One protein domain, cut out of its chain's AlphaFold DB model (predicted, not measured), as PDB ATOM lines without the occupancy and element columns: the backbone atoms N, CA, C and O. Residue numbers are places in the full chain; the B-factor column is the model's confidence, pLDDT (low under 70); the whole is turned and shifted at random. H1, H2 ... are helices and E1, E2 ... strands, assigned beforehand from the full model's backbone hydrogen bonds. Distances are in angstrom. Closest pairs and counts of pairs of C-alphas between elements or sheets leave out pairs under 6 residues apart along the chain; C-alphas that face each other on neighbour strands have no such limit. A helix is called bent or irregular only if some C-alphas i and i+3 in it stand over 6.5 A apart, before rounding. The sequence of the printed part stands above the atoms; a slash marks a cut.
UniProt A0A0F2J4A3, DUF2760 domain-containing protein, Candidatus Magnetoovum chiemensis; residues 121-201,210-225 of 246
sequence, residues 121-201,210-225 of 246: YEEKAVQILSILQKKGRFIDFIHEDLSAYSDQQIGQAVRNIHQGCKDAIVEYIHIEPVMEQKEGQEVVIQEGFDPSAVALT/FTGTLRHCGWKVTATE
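Overview. This is residues 121 to 201 and 210 to 225 of the 246 residues of the protein "DUF2760 domain-containing protein" of Candidatus Magnetoovum chiemensis (UniProt A0A0F2J4A3). Picture two lobes joined by a narrow ribbon: a helical lobe of H1, H2 and the long H3, then the two-stranded ribbon E1 and E4, then a small lobe in which E2 and E3 pair beside the loop of residues 190 to 201. The chain passes from the end of H3 into E1 and returns along E4, while the free residues 121 to 127 of H1 stick out. The printed part has 97 residues, with three named helices and four named strands in the order H1 H2 H3 E1 E2 E3 E4, of mixed class, helices and strands. Its two sheets, E1 - E4 and E2 - E3, are both antiparallel. The whole is loose, with a radius of gyration of the C-alphas of 17.5 A and spans of 48 by 35 by 19 A.

Along the chain. Find C-alpha 121 at (-41.815, -42.609, -47.087); from there H1 runs over residues 121 to 136, 22.1 A long. H2 follows at residues 138 to 143, 8.8 A. Look next at C-alpha 151, (-17.317, -24.556, -25.509), where H3 begins; it runs to residue 172, 30.7 A, with a kink of 35 degrees near residue 158. H3 is neither bent nor irregular, but only just: C-alphas 156 and 159 are 6.2 A apart. E1 is residues 173 to 177, 13.2 A; E2 is 186 to 189, 10.0 A; E3 is 210 to 213, 10.1 A. E4, residues 219 to 224, measures 13.8 A and ends at C-alpha 224, (-37.659, -49.854, -37.397).

Arrangement. H1, with residues 131 to 136 alone, touches H3 at a steep tilt of 48 degrees, opposite ways; their closest C-alphas, of Gly 136 and Gly 164, are 4.0 A apart. H1 and H2 touch only at the corner, about perpendicular at 88 degrees, closest at the C-alphas of Leu 132 and Phe 138, 5.7 A. H2 and H3, a helical hairpin, only just touch, with 3 pairs of C-alphas within 8 A, closest at Phe 138 and Ile 161, 6.9 A. Every O i to N i+4 pair is within hydrogen-bond range in H1 and H2, and 15 of 18 in H3. Look along antiparallel E1 and E4, whose directions differ by 150 degrees: N 176 and O 220 are 2.9 A apart, within hydrogen-bond range. In antiparallel E2 and E3, also at 150 degrees, N 187 and O 212 are within hydrogen-bond range at 2.8 A. E1 and E2 are apart, as are E3 and E4.

Size, cuts and confidence. The C-alphas of Ala 148 and Glu 191 are the two farthest apart, 50.9 A. Residues 202 to 209 are cut out; C-alphas 201 and 210 are 10.8 A apart across the cut. Of the links that are printed whole, none is long. Mean pLDDT of the printed part is 94.4, and no printed residue is under 70.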
ATOM      1  N   TYR A 121     -43.139 -42.875 -47.661       76.25
ATOM      2  CA  TYR A 121     -41.815 -42.609 -47.087       76.25
ATOM      3  C   TYR A 121     -41.667 -41.176 -46.557       76.25
ATOM      4  O   TYR A 121     -40.933 -40.967 -45.594       76.25
ATOM      5  N   GLU A 122     -42.374 -40.200 -47.135       82.62
ATOM      6  CA  GLU A 122     -42.318 -38.799 -46.700       82.62
ATOM      7  C   GLU A 122     -42.917 -38.659 -45.301       82.62
ATOM      8  O   GLU A 122     -42.334 -38.024 -44.425       82.62
ATOM      9  N   GLU A 123     -44.033 -39.347 -45.054       85.62
ATOM     10  CA  GLU A 123     -44.680 -39.384 -43.741       85.62
ATOM     11  C   GLU A 123     -43.765 -40.000 -42.670       85.62
ATOM     12  O   GLU A 123     -43.653 -39.469 -41.564       85.62
ATOM     13  N   LYS A 124     -43.064 -41.092 -43.005       89.44
ATOM     14  CA  LYS A 124     -42.108 -41.741 -42.093       89.44
ATOM     15  C   LYS A 124     -40.889 -40.861 -41.810       89.44
ATOM     16  O   LYS A 124     -40.415 -40.839 -40.679       89.44
ATOM     17  N   ALA A 125     -40.398 -40.115 -42.799       91.81
ATOM     18  CA  ALA A 125     -39.293 -39.179 -42.603       91.81
ATOM     19  C   ALA A 125     -39.674 -38.062 -41.618       91.81
ATOM     20  O   ALA A 125     -38.954 -37.816 -40.649       91.81
ATOM     21  N   VAL A 126     -40.848 -37.446 -41.805       92.62
ATOM     22  CA  VAL A 126     -41.370 -36.429 -40.876       92.62
ATOM     23  C   VAL A 126     -41.600 -37.021 -39.484       92.62
ATOM     24  O   VAL A 126     -41.318 -36.377 -38.472       92.62
ATOM     25  N   GLN A 127     -42.058 -38.270 -39.408       92.56
ATOM     26  CA  GLN A 127     -42.235 -38.969 -38.142       92.56
ATOM     27  C   GLN A 127     -40.915 -39.167 -37.384       92.56
ATOM     28  O   GLN A 127     -40.866 -38.891 -36.187       92.56
ATOM     29  N   ILE A 128     -39.847 -39.597 -38.059       94.69
ATOM     30  CA  ILE A 128     -38.522 -39.755 -37.440       94.69
ATOM     31  C   ILE A 128     -38.013 -38.406 -36.920       94.69
ATOM     32  O   ILE A 128     -37.573 -38.319 -35.772       94.69
ATOM     33  N   LEU A 129     -38.146 -37.337 -37.713       95.75
ATOM     34  CA  LEU A 129     -37.798 -35.982 -37.270       95.75
ATOM     35  C   LEU A 129     -38.616 -35.549 -36.047       95.75
ATOM     36  O   LEU A 129     -38.063 -34.973 -35.116       95.75
ATOM     37  N   SER A 130     -39.908 -35.883 -36.006       95.12
ATOM     38  CA  SER A 130     -40.780 -35.586 -34.861       95.12
ATOM     39  C   SER A 130     -40.318 -36.286 -33.583       95.12
ATOM     40  O   SER A 130     -40.376 -35.704 -32.504       95.12
ATOM     41  N   ILE A 131     -39.875 -37.541 -33.687       95.50
ATOM     42  CA  ILE A 131     -39.368 -38.324 -32.551       95.50
ATOM     43  C   ILE A 131     -38.062 -37.714 -32.028       95.50
ATOM     44  O   ILE A 131     -37.921 -37.498 -30.823       95.50
ATOM     45  N   LEU A 132     -37.129 -37.402 -32.933       97.38
ATOM     46  CA  LEU A 132     -35.848 -36.778 -32.592       97.38
ATOM     47  C   LEU A 132     -36.035 -35.395 -31.962       97.38
ATOM     48  O   LEU A 132     -35.360 -35.070 -30.986       97.38
ATOM     49  N   GLN A 133     -36.971 -34.600 -32.478       97.12
ATOM     50  CA  GLN A 133     -37.291 -33.295 -31.915       97.12
ATOM     51  C   GLN A 133     -37.866 -33.421 -30.500       97.12
ATOM     52  O   GLN A 133     -37.322 -32.840 -29.569       97.12
ATOM     53  N   LYS A 134     -38.887 -34.261 -30.297       94.75
ATOM     54  CA  LYS A 134     -39.538 -34.407 -28.984       94.75
ATOM     55  C   LYS A 134     -38.614 -34.937 -27.891       94.75
ATOM     56  O   LYS A 134     -38.724 -34.520 -26.743       94.75
ATOM     57  N   LYS A 135     -37.732 -35.890 -28.218       95.50
ATOM     58  CA  LYS A 135     -36.830 -36.499 -27.224       95.50
ATOM     59  C   LYS A 135     -35.521 -35.734 -27.058       95.50
ATOM     60  O   LYS A 135     -34.976 -35.716 -25.961       95.50
ATOM     61  N   GLY A 136     -34.998 -35.146 -28.134       95.56
ATOM     62  CA  GLY A 136     -33.645 -34.595 -28.171       95.56
ATOM     63  C   GLY A 136     -33.541 -33.125 -28.561       95.56
ATOM     64  O   GLY A 136     -32.433 -32.609 -28.532       95.56
ATOM     65  N   ARG A 137     -34.636 -32.443 -28.922       96.19
ATOM     66  CA  ARG A 137     -34.626 -31.069 -29.467       96.19
ATOM     67  C   ARG A 137     -33.687 -30.913 -30.665       96.19
ATOM     68  O   ARG A 137     -32.985 -29.915 -30.804       96.19
ATOM     69  N   PHE A 138     -33.627 -31.948 -31.502       97.50
ATOM     70  CA  PHE A 138     -32.666 -32.032 -32.599       97.50
ATOM     71  C   PHE A 138     -32.762 -30.846 -33.566       97.50
ATOM     72  O   PHE A 138     -31.737 -30.299 -33.963       97.50
ATOM     73  N   ILE A 139     -33.979 -30.444 -33.938       96.94
ATOM     74  CA  ILE A 139     -34.204 -29.371 -34.909       96.94
ATOM     75  C   ILE A 139     -33.855 -28.021 -34.296       96.94
ATOM     76  O   ILE A 139     -33.205 -27.222 -34.967       96.94
ATOM     77  N   ASP A 140     -34.222 -27.791 -33.034       95.00
ATOM     78  CA  ASP A 140     -33.823 -26.576 -32.314       95.00
ATOM     79  C   ASP A 140     -32.297 -26.469 -32.277       95.00
ATOM     80  O   ASP A 140     -31.735 -25.437 -32.624       95.00
ATOM     81  N   PHE A 141     -31.618 -27.567 -31.930       95.06
ATOM     82  CA  PHE A 141     -30.166 -27.594 -31.804       95.06
ATOM     83  C   PHE A 141     -29.436 -27.248 -33.108       95.06
ATOM     84  O   PHE A 141     -28.461 -26.505 -33.073       95.06
ATOM     85  N   ILE A 142     -29.887 -27.770 -34.256       95.81
ATOM     86  CA  ILE A 142     -29.251 -27.474 -35.552       95.81
ATOM     87  C   ILE A 142     -29.579 -26.072 -36.087       95.81
ATOM     88  O   ILE A 142     -28.846 -25.579 -36.940       95.81
ATOM     89  N   HIS A 143     -30.678 -25.456 -35.635       95.50
ATOM     90  CA  HIS A 143     -31.054 -24.089 -36.018       95.50
ATOM     91  C   HIS A 143     -30.457 -23.026 -35.090       95.50
ATOM     92  O   HIS A 143     -30.442 -21.851 -35.457       95.50
ATOM     93  N   GLU A 144     -29.978 -23.417 -33.910       94.12
ATOM     94  CA  GLU A 144     -29.370 -22.511 -32.941       94.12
ATOM     95  C   GLU A 144     -28.037 -21.943 -33.455       94.12
ATOM     96  O   GLU A 144     -27.177 -22.673 -33.959       94.12
ATOM     97  N   ASP A 145     -27.831 -20.635 -33.284       94.19
ATOM     98  CA  ASP A 145     -26.547 -19.998 -33.574       94.19
ATOM     99  C   ASP A 145     -25.605 -20.152 -32.378       94.19
ATOM    100  O   ASP A 145     -25.738 -19.493 -31.347       94.19
ATOM    101  N   LEU A 146     -24.601 -21.014 -32.530       94.19
ATOM    102  CA  LEU A 146     -23.654 -21.306 -31.462       94.19
ATOM    103  C   LEU A 146     -22.521 -20.269 -31.322       94.19
ATOM    104  O   LEU A 146     -21.720 -20.383 -30.395       94.19
ATOM    105  N   SER A 147     -22.434 -19.256 -32.194       94.31
ATOM    106  CA  SER A 147     -21.294 -18.322 -32.260       94.31
ATOM    107  C   SER A 147     -21.067 -17.495 -30.988       94.31
ATOM    108  O   SER A 147     -19.935 -17.112 -30.693       94.31
ATOM    109  N   ALA A 148     -22.128 -17.239 -30.219       93.25
ATOM    110  CA  ALA A 148     -22.073 -16.459 -28.985       93.25
ATOM    111  C   ALA A 148     -21.755 -17.294 -27.728       93.25
ATOM    112  O   ALA A 148     -21.588 -16.729 -26.645       93.25
ATOM    113  N   TYR A 149     -21.681 -18.623 -27.842       93.00
ATOM    114  CA  TYR A 149     -21.520 -19.522 -26.700       93.00
ATOM    115  C   TYR A 149     -20.086 -20.040 -26.583       93.00
ATOM    116  O   TYR A 149     -19.426 -20.354 -27.568       93.00
ATOM    117  N   SER A 150     -19.604 -20.180 -25.349       95.50
ATOM    118  CA  SER A 150     -18.335 -20.867 -25.089       95.50
ATOM    119  C   SER A 150     -18.477 -22.388 -25.204       95.50
ATOM    120  O   SER A 150     -19.540 -22.944 -24.914       95.50
ATOM    121  N   ASP A 151     -17.373 -23.085 -25.487       94.88
ATOM    122  CA  ASP A 151     -17.317 -24.556 -25.509       94.88
ATOM    123  C   ASP A 151     -17.869 -25.190 -24.223       94.88
ATOM    124  O   ASP A 151     -18.523 -26.233 -24.251       94.88
ATOM    125  N   GLN A 152     -17.653 -24.544 -23.072       95.75
ATOM    126  CA  GLN A 152     -18.165 -25.021 -21.790       95.75
ATOM    127  C   GLN A 152     -19.696 -24.914 -21.700       95.75
ATOM    128  O   GLN A 152     -20.331 -25.787 -21.106       95.75
ATOM    129  N   GLN A 153     -20.300 -23.860 -22.255       92.81
ATOM    130  CA  GLN A 153     -21.759 -23.701 -22.304       92.81
ATOM    131  C   GLN A 153     -22.379 -24.682 -23.299       92.81
ATOM    132  O   GLN A 153     -23.330 -25.382 -22.949       92.81
ATOM    133  N   ILE A 154     -21.785 -24.811 -24.488       94.19
ATOM    134  CA  ILE A 154     -22.216 -25.782 -25.502       94.19
ATOM    135  C   ILE A 154     -22.147 -27.196 -24.920       94.19
ATOM    136  O   ILE A 154     -23.136 -27.924 -24.929       94.19
ATOM    137  N   GLY A 155     -21.019 -27.574 -24.318       92.75
ATOM    138  CA  GLY A 155     -20.840 -28.894 -23.716       92.75
ATOM    139  C   GLY A 155     -21.792 -29.188 -22.551       92.75
ATOM    140  O   GLY A 155     -22.106 -30.352 -22.295       92.75
ATOM    141  N   GLN A 156     -22.273 -28.169 -21.831       90.38
ATOM    142  CA  GLN A 156     -23.310 -28.342 -20.807       90.38
ATOM    143  C   GLN A 156     -24.676 -28.648 -21.431       90.38
ATOM    144  O   GLN A 156     -25.337 -29.586 -20.991       90.38
ATOM    145  N   ALA A 157     -25.072 -27.912 -22.471       88.69
ATOM    146  CA  ALA A 157     -26.363 -28.095 -23.132       88.69
ATOM    147  C   ALA A 157     -26.423 -29.377 -23.984       88.69
ATOM    148  O   ALA A 157     -27.401 -30.127 -23.931       88.69
ATOM    149  N   VAL A 158     -25.355 -29.677 -24.736       95.75
ATOM    150  CA  VAL A 158     -25.381 -30.717 -25.777       95.75
ATOM    151  C   VAL A 158     -25.493 -32.131 -25.220       95.75
ATOM    152  O   VAL A 158     -25.994 -33.012 -25.907       95.75
ATOM    153  N   ARG A 159     -25.057 -32.378 -23.977       94.69
ATOM    154  CA  ARG A 159     -25.111 -33.725 -23.382       94.69
ATOM    155  C   ARG A 159     -26.542 -34.251 -23.293       94.69
ATOM    156  O   ARG A 159     -26.774 -35.411 -23.623       94.69
ATOM    157  N   ASN A 160     -27.487 -33.395 -22.907       94.75
ATOM    158  CA  ASN A 160     -28.897 -33.768 -22.798       94.75
ATOM    159  C   ASN A 160     -29.528 -33.968 -24.182       94.75
ATOM    160  O   ASN A 160     -30.215 -34.961 -24.398       94.75
ATOM    161  N   ILE A 161     -29.227 -33.077 -25.132       96.44
ATOM    162  CA  ILE A 161     -29.661 -33.170 -26.538       96.44
ATOM    163  C   ILE A 161     -29.163 -34.477 -27.166       96.44
ATOM    164  O   ILE A 161     -29.944 -35.255 -27.714       96.44
ATOM    165  N   HIS A 162     -27.866 -34.758 -27.025       97.38
ATOM    166  CA  HIS A 162     -27.228 -35.975 -27.513       97.38
ATOM    167  C   HIS A 162     -27.860 -37.224 -26.896       97.38
ATOM    168  O   HIS A 162     -28.202 -38.156 -27.623       97.38
ATOM    169  N   GLN A 163     -28.032 -37.252 -25.570       97.44
ATOM    170  CA  GLN A 163     -28.648 -38.391 -24.893       97.44
ATOM    171  C   GLN A 163     -30.089 -38.611 -25.373       97.44
ATOM    172  O   GLN A 163     -30.436 -39.731 -25.728       97.44
ATOM    173  N   GLY A 164     -30.888 -37.547 -25.500       97.31
ATOM    174  CA  GLY A 164     -32.258 -37.631 -26.008       97.31
ATOM    175  C   GLY A 164     -32.347 -38.133 -27.454       97.31
ATOM    176  O   GLY A 164     -33.177 -38.989 -27.763       97.31
ATOM    177  N   CYS A 165     -31.452 -37.671 -28.335       97.31
ATOM    178  CA  CYS A 165     -31.355 -38.172 -29.710       97.31
ATOM    179  C   CYS A 165     -30.932 -39.647 -29.746       97.31
ATOM    180  O   CYS A 165     -31.499 -40.438 -30.499       97.31
ATOM    181  N   LYS A 166     -29.968 -40.040 -28.908       96.62
ATOM    182  CA  LYS A 166     -29.534 -41.434 -28.784       96.62
ATOM    183  C   LYS A 166     -30.682 -42.329 -28.326       96.62
ATOM    184  O   LYS A 166     -30.916 -43.365 -28.938       96.62
ATOM    185  N   ASP A 167     -31.419 -41.912 -27.300       96.50
ATOM    186  CA  ASP A 167     -32.556 -42.667 -26.776       96.50
ATOM    187  C   ASP A 167     -33.698 -42.752 -27.796       96.50
ATOM    188  O   ASP A 167     -34.436 -43.730 -27.811       96.50
ATOM    189  N   ALA A 168     -33.881 -41.742 -28.650       95.19
ATOM    190  CA  ALA A 168     -34.816 -41.807 -29.772       95.19
ATOM    191  C   ALA A 168     -34.408 -42.855 -30.815       95.19
ATOM    192  O   ALA A 168     -35.236 -43.663 -31.224       95.19
ATOM    193  N   ILE A 169     -33.141 -42.860 -31.236       95.19
ATOM    194  CA  ILE A 169     -32.654 -43.837 -32.216       95.19
ATOM    195  C   ILE A 169     -32.728 -45.249 -31.637       95.19
ATOM    196  O   ILE A 169     -33.341 -46.106 -32.253       95.19
ATOM    197  N   VAL A 170     -32.197 -45.485 -30.435       94.50
ATOM    198  CA  VAL A 170     -32.183 -46.824 -29.821       94.50
ATOM    199  C   VAL A 170     -33.590 -47.393 -29.630       94.50
ATOM    200  O   VAL A 170     -33.769 -48.592 -29.797       94.50
ATOM    201  N   GLU A 171     -34.576 -46.557 -29.297       95.25
ATOM    202  CA  GLU A 171     -35.953 -47.016 -29.072       95.25
ATOM    203  C   GLU A 171     -36.705 -47.342 -30.370       95.25
ATOM    204  O   GLU A 171     -37.538 -48.241 -30.368       95.25
ATOM    205  N   TYR A 172     -36.443 -46.626 -31.469       95.00
ATOM    206  CA  TYR A 172     -37.301 -46.690 -32.661       95.00
ATOM    207  C   TYR A 172     -36.590 -47.133 -33.948       95.00
ATOM    208  O   TYR A 172     -37.254 -47.537 -34.907       95.00
ATOM    209  N   ILE A 173     -35.260 -47.037 -34.013       95.12
ATOM    210  CA  ILE A 173     -34.438 -47.319 -35.198       95.12
ATOM    211  C   ILE A 173     -33.201 -48.121 -34.776       95.12
ATOM    212  O   ILE A 173     -32.182 -47.574 -34.357       95.12
ATOM    213  N   HIS A 174     -33.263 -49.439 -34.937       92.56
ATOM    214  CA  HIS A 174     -32.138 -50.303 -34.598       92.56
ATOM    215  C   HIS A 174     -31.089 -50.218 -35.707       92.56
ATOM    216  O   HIS A 174     -31.379 -50.512 -36.870       92.56
ATOM    217  N   ILE A 175     -29.881 -49.785 -35.347       95.50
ATOM    218  CA  ILE A 175     -28.760 -49.613 -36.271       95.50
ATOM    219  C   ILE A 175     -27.563 -50.456 -35.850       95.50
ATOM    220  O   ILE A 175     -27.277 -50.617 -34.665       95.50
ATOM    221  N   GLU A 176     -26.839 -50.952 -36.843       95.94
ATOM    222  CA  GLU A 176     -25.609 -51.721 -36.674       95.94
ATOM    223  C   GLU A 176     -24.534 -51.203 -37.628       95.94
ATOM    224  O   GLU A 176     -24.867 -50.611 -38.664       95.94
ATOM    225  N   PRO A 177     -23.244 -51.415 -37.323       96.94
ATOM    226  CA  PRO A 177     -22.198 -51.091 -38.271       96.94
ATOM    227  C   PRO A 177     -22.316 -51.966 -39.527       96.94
ATOM    228  O   PRO A 177     -22.742 -53.124 -39.472       96.94
ATOM    229  N   VAL A 178     -21.935 -51.416 -40.682       97.06
ATOM    230  CA  VAL A 178     -21.867 -52.203 -41.926       97.06
ATOM    231  C   VAL A 178     -20.670 -53.155 -41.878       97.06
ATOM    232  O   VAL A 178     -20.781 -54.304 -42.302       97.06
ATOM    233  N   MET A 179     -19.549 -52.692 -41.318       95.12
ATOM    234  CA  MET A 179     -18.338 -53.475 -41.068       95.12
ATOM    235  C   MET A 179     -18.039 -53.573 -39.569       95.12
ATOM    236  O   MET A 179     -17.986 -52.561 -38.879       95.12
ATOM    237  N   GLU A 180     -17.803 -54.784 -39.065       94.44
ATOM    238  CA  GLU A 180     -17.544 -55.039 -37.635       94.44
ATOM    239  C   GLU A 180     -16.137 -54.621 -37.179       94.44
ATOM    240  O   GLU A 180     -15.872 -54.490 -35.981       94.44
ATOM    241  N   GLN A 181     -15.214 -54.426 -38.122       95.31
ATOM    242  CA  GLN A 181     -13.855 -53.986 -37.831       95.31
ATOM    243  C   GLN A 181     -13.852 -52.562 -37.264       95.31
ATOM    244  O   GLN A 181     -14.723 -51.739 -37.547       95.31
ATOM    245  N   LYS A 182     -12.836 -52.248 -36.458       94.75
ATOM    246  CA  LYS A 182     -12.683 -50.906 -35.890       94.75
ATOM    247  C   LYS A 182     -12.138 -49.942 -36.935       94.75
ATOM    248  O   LYS A 182     -11.297 -50.304 -37.759       94.75
ATOM    249  N   GLU A 183     -12.554 -48.686 -36.837       95.50
ATOM    250  CA  GLU A 183     -11.937 -47.603 -37.599       95.50
ATOM    251  C   GLU A 183     -10.425 -47.557 -37.332       95.50
ATOM    252  O   GLU A 183      -9.960 -47.727 -36.202       95.50
ATOM    253  N   GLY A 184      -9.644 -47.378 -38.394       95.88
ATOM    254  CA  GLY A 184      -8.186 -47.438 -38.370       95.88
ATOM    255  C   GLY A 184      -7.590 -48.832 -38.593       95.88
ATOM    256  O   GLY A 184      -6.375 -48.927 -38.759       95.88
ATOM    257  N   GLN A 185      -8.391 -49.903 -38.640       96.38
ATOM    258  CA  GLN A 185      -7.891 -51.246 -38.957       96.38
ATOM    259  C   GLN A 185      -7.768 -51.479 -40.463       96.38
ATOM    260  O   GLN A 185      -8.521 -50.922 -41.261       96.38
ATOM    261  N   GLU A 186      -6.816 -52.326 -40.848       96.50
ATOM    262  CA  GLU A 186      -6.705 -52.810 -42.221       96.50
ATOM    263  C   GLU A 186      -7.820 -53.820 -42.521       96.50
ATOM    264  O   GLU A 186      -8.099 -54.716 -41.723       96.50
ATOM    265  N   VAL A 187      -8.461 -53.653 -43.674       95.88
ATOM    266  CA  VAL A 187      -9.523 -54.513 -44.189       95.88
ATOM    267  C   VAL A 187      -9.229 -54.879 -45.638       95.88
ATOM    268  O   VAL A 187      -8.649 -54.095 -46.393       95.88
ATOM    269  N   VAL A 188      -9.650 -56.081 -46.027       95.38
ATOM    270  CA  VAL A 188      -9.541 -56.574 -47.401       95.38
ATOM    271  C   VAL A 188     -10.943 -56.704 -47.977       95.38
ATOM    272  O   VAL A 188     -11.747 -57.506 -47.503       95.38
ATOM    273  N   ILE A 189     -11.233 -55.914 -49.004       95.12
ATOM    274  CA  ILE A 189     -12.501 -55.919 -49.725       95.12
ATOM    275  C   ILE A 189     -12.381 -56.879 -50.900       95.12
ATOM    276  O   ILE A 189     -11.586 -56.664 -51.813       95.12
ATOM    277  N   GLN A 190     -13.158 -57.954 -50.853       94.69
ATOM    278  CA  GLN A 190     -13.136 -59.007 -51.863       94.69
ATOM    279  C   GLN A 190     -13.864 -58.590 -53.145       94.69
ATOM    280  O   GLN A 190     -14.593 -57.597 -53.189       94.69
ATOM    281  N   GLU A 191     -13.668 -59.375 -54.203       93.94
ATOM    282  CA  GLU A 191     -14.470 -59.255 -55.417       93.94
ATOM    283  C   GLU A 191     -15.957 -59.503 -55.122       93.94
ATOM    284  O   GLU A 191     -16.304 -60.309 -54.258       93.94
ATOM    285  N   GLY A 192     -16.844 -58.784 -55.819       92.06
ATOM    286  CA  GLY A 192     -18.292 -58.895 -55.615       92.06
ATOM    287  C   GLY A 192     -18.835 -58.165 -54.381       92.06
ATOM    288  O   GLY A 192     -19.955 -58.451 -53.964       92.06
ATOM    289  N   PHE A 193     -18.074 -57.235 -53.790       93.44
ATOM    290  CA  PHE A 193     -18.578 -56.384 -52.709       93.44
ATOM    291  C   PHE A 193     -19.738 -55.484 -53.177       93.44
ATOM    292  O   PHE A 193     -19.817 -55.105 -54.346       93.44
ATOM    293  N   ASP A 194     -20.624 -55.116 -52.248       93.94
ATOM    294  CA  ASP A 194     -21.749 -54.219 -52.516       93.94
ATOM    295  C   ASP A 194     -21.290 -52.742 -52.486       93.94
ATOM    296  O   ASP A 194     -20.930 -52.240 -51.412       93.94
ATOM    297  N   PRO A 195     -21.317 -52.016 -53.622       92.19
ATOM    298  CA  PRO A 195     -20.888 -50.619 -53.687       92.19
ATOM    299  C   PRO A 195     -21.830 -49.653 -52.952       92.19
ATOM    300  O   PRO A 195     -21.448 -48.511 -52.710       92.19
ATOM    301  N   SER A 196     -23.045 -50.083 -52.592       93.12
ATOM    302  CA  SER A 196     -23.945 -49.302 -51.735       93.12
ATOM    303  C   SER A 196     -23.595 -49.425 -50.246       93.12
ATOM    304  O   SER A 196     -23.871 -48.508 -49.475       93.12
ATOM    305  N   ALA A 197     -22.940 -50.522 -49.851       93.56
ATOM    306  CA  ALA A 197     -22.513 -50.783 -48.478       93.56
ATOM    307  C   ALA A 197     -21.074 -50.308 -48.206       93.56
ATOM    308  O   ALA A 197     -20.772 -49.837 -47.108       93.56
ATOM    309  N   VAL A 198     -20.179 -50.418 -49.195       95.19
ATOM    310  CA  VAL A 198     -18.756 -50.078 -49.048       95.19
ATOM    311  C   VAL A 198     -18.327 -49.088 -50.127       95.19
ATOM    312  O   VAL A 198     -18.204 -49.433 -51.301       95.19
ATOM    313  N   ALA A 199     -18.030 -47.857 -49.714       94.12
ATOM    314  CA  ALA A 199     -17.444 -46.846 -50.586       94.12
ATOM    315  C   ALA A 199     -15.910 -46.929 -50.551       94.12
ATOM    316  O   ALA A 199     -15.288 -46.731 -49.506       94.12
ATOM    317  N   LEU A 200     -15.290 -47.196 -51.702       94.06
ATOM    318  CA  LEU A 200     -13.835 -47.166 -51.848       94.06
ATOM    319  C   LEU A 200     -13.363 -45.727 -52.097       94.06
ATOM    320  O   LEU A 200     -13.876 -45.041 -52.979       94.06
ATOM    321  N   THR A 201     -12.361 -45.271 -51.347       91.56
ATOM    322  CA  THR A 201     -11.798 -43.913 -51.464       91.56
ATOM    323  C   THR A 201     -10.284 -43.957 -51.656       91.56
ATOM    324  O   THR A 201      -9.623 -44.820 -51.084       91.56
ATOM    325  N   PHE A 210      -9.239 -55.425 -52.857       94.00
ATOM    326  CA  PHE A 210      -8.656 -54.154 -52.430       94.00
ATOM    327  C   PHE A 210      -8.251 -54.227 -50.963       94.00
ATOM    328  O   PHE A 210      -9.057 -54.609 -50.120       94.00
ATOM    329  N   THR A 211      -7.036 -53.792 -50.642       93.88
ATOM    330  CA  THR A 211      -6.582 -53.646 -49.254       93.88
ATOM    331  C   THR A 211      -6.556 -52.172 -48.882       93.88
ATOM    332  O   THR A 211      -6.009 -51.348 -49.615       93.88
ATOM    333  N   GLY A 212      -7.139 -51.830 -47.736       94.06
ATOM    334  CA  GLY A 212      -7.164 -50.457 -47.252       94.06
ATOM    335  C   GLY A 212      -7.448 -50.363 -45.763       94.06
ATOM    336  O   GLY A 212      -7.740 -51.350 -45.099       94.06
ATOM    337  N   THR A 213      -7.363 -49.154 -45.224       96.19
ATOM    338  CA  THR A 213      -7.717 -48.882 -43.829       96.19
ATOM    339  C   THR A 213      -9.178 -48.465 -43.736       96.19
ATOM    340  O   THR A 213      -9.587 -47.511 -44.403       96.19
ATOM    341  N   LEU A 214      -9.949 -49.120 -42.871       96.81
ATOM    342  CA  LEU A 214     -11.325 -48.745 -42.583       96.81
ATOM    343  C   LEU A 214     -11.368 -47.337 -41.979       96.81
ATOM    344  O   LEU A 214     -10.870 -47.116 -40.878       96.81
ATOM    345  N   ARG A 215     -11.940 -46.367 -42.698       96.12
ATOM    346  CA  ARG A 215     -12.058 -44.978 -42.217       96.12
ATOM    347  C   ARG A 215     -13.313 -44.734 -41.392       96.12
ATOM    348  O   ARG A 215     -13.244 -43.971 -40.442       96.12
ATOM    349  N   HIS A 216     -14.415 -45.376 -41.759       96.25
ATOM    350  CA  HIS A 216     -15.687 -45.316 -41.053       96.25
ATOM    351  C   HIS A 216     -16.428 -46.636 -41.274       96.25
ATOM    352  O   HIS A 216     -16.489 -47.107 -42.412       96.25
ATOM    353  N   CYS A 217     -16.974 -47.244 -40.220       96.25
ATOM    354  CA  CYS A 217     -17.612 -48.570 -40.297       96.25
ATOM    355  C   CYS A 217     -18.953 -48.580 -41.049       96.25
ATOM    356  O   CYS A 217     -19.458 -49.650 -41.391       96.25
ATOM    357  N   GLY A 218     -19.515 -47.398 -41.317       95.69
ATOM    358  CA  GLY A 218     -20.848 -47.247 -41.896       95.69
ATOM    359  C   GLY A 218     -21.945 -47.620 -40.900       95.69
ATOM    360  O   GLY A 218     -21.678 -48.184 -39.845       95.69
ATOM    361  N   TRP A 219     -23.193 -47.323 -41.251       96.69
ATOM    362  CA  TRP A 219     -24.358 -47.694 -40.450       96.69
ATOM    363  C   TRP A 219     -25.435 -48.270 -41.357       96.69
ATOM    364  O   TRP A 219     -25.729 -47.704 -42.409       96.69
ATOM    365  N   LYS A 220     -26.033 -49.386 -40.945       96.12
ATOM    366  CA  LYS A 220     -27.213 -49.982 -41.576       96.12
ATOM    367  C   LYS A 220     -28.345 -50.053 -40.564       96.12
ATOM    368  O   LYS A 220     -28.112 -50.294 -39.382       96.12
ATOM    369  N   VAL A 221     -29.570 -49.872 -41.039       95.75
ATOM    370  CA  VAL A 221     -30.775 -50.113 -40.239       95.75
ATOM    371  C   VAL A 221     -31.094 -51.604 -40.287       95.75
ATOM    372  O   VAL A 221     -31.152 -52.181 -41.372       95.75
ATOM    373  N   THR A 222     -31.306 -52.223 -39.130       95.31
ATOM    374  CA  THR A 222     -31.707 -53.635 -39.013       95.31
ATOM    375  C   THR A 222     -33.185 -53.795 -38.680       95.31
ATOM    376  O   THR A 222     -33.806 -54.757 -39.128       95.31
ATOM    377  N   ALA A 223     -33.775 -52.837 -37.961       93.19
ATOM    378  CA  ALA A 223     -35.207 -52.793 -37.680       93.19
ATOM    379  C   ALA A 223     -35.705 -51.355 -37.477       93.19
ATOM    380  O   ALA A 223     -34.938 -50.439 -37.176       93.19
ATOM    381  N   THR A 224     -37.009 -51.145 -37.652       93.81
ATOM    382  CA  THR A 224     -37.659 -49.854 -37.397       93.81
ATOM    383  C   THR A 224     -39.037 -50.082 -36.789       93.81
ATOM    384  O   THR A 224     -39.889 -50.720 -37.408       93.81
ATOM    385  N   GLU A 225     -39.269 -49.520 -35.607       92.62
ATOM    386  CA  GLU A 225     -40.475 -49.735 -34.802       92.62
ATOM    387  C   GLU A 225     -41.159 -48.399 -34.496       92.62
ATOM    388  O   GLU A 225     -41.217 -47.950 -33.362       92.62
TER     389      GLU A 225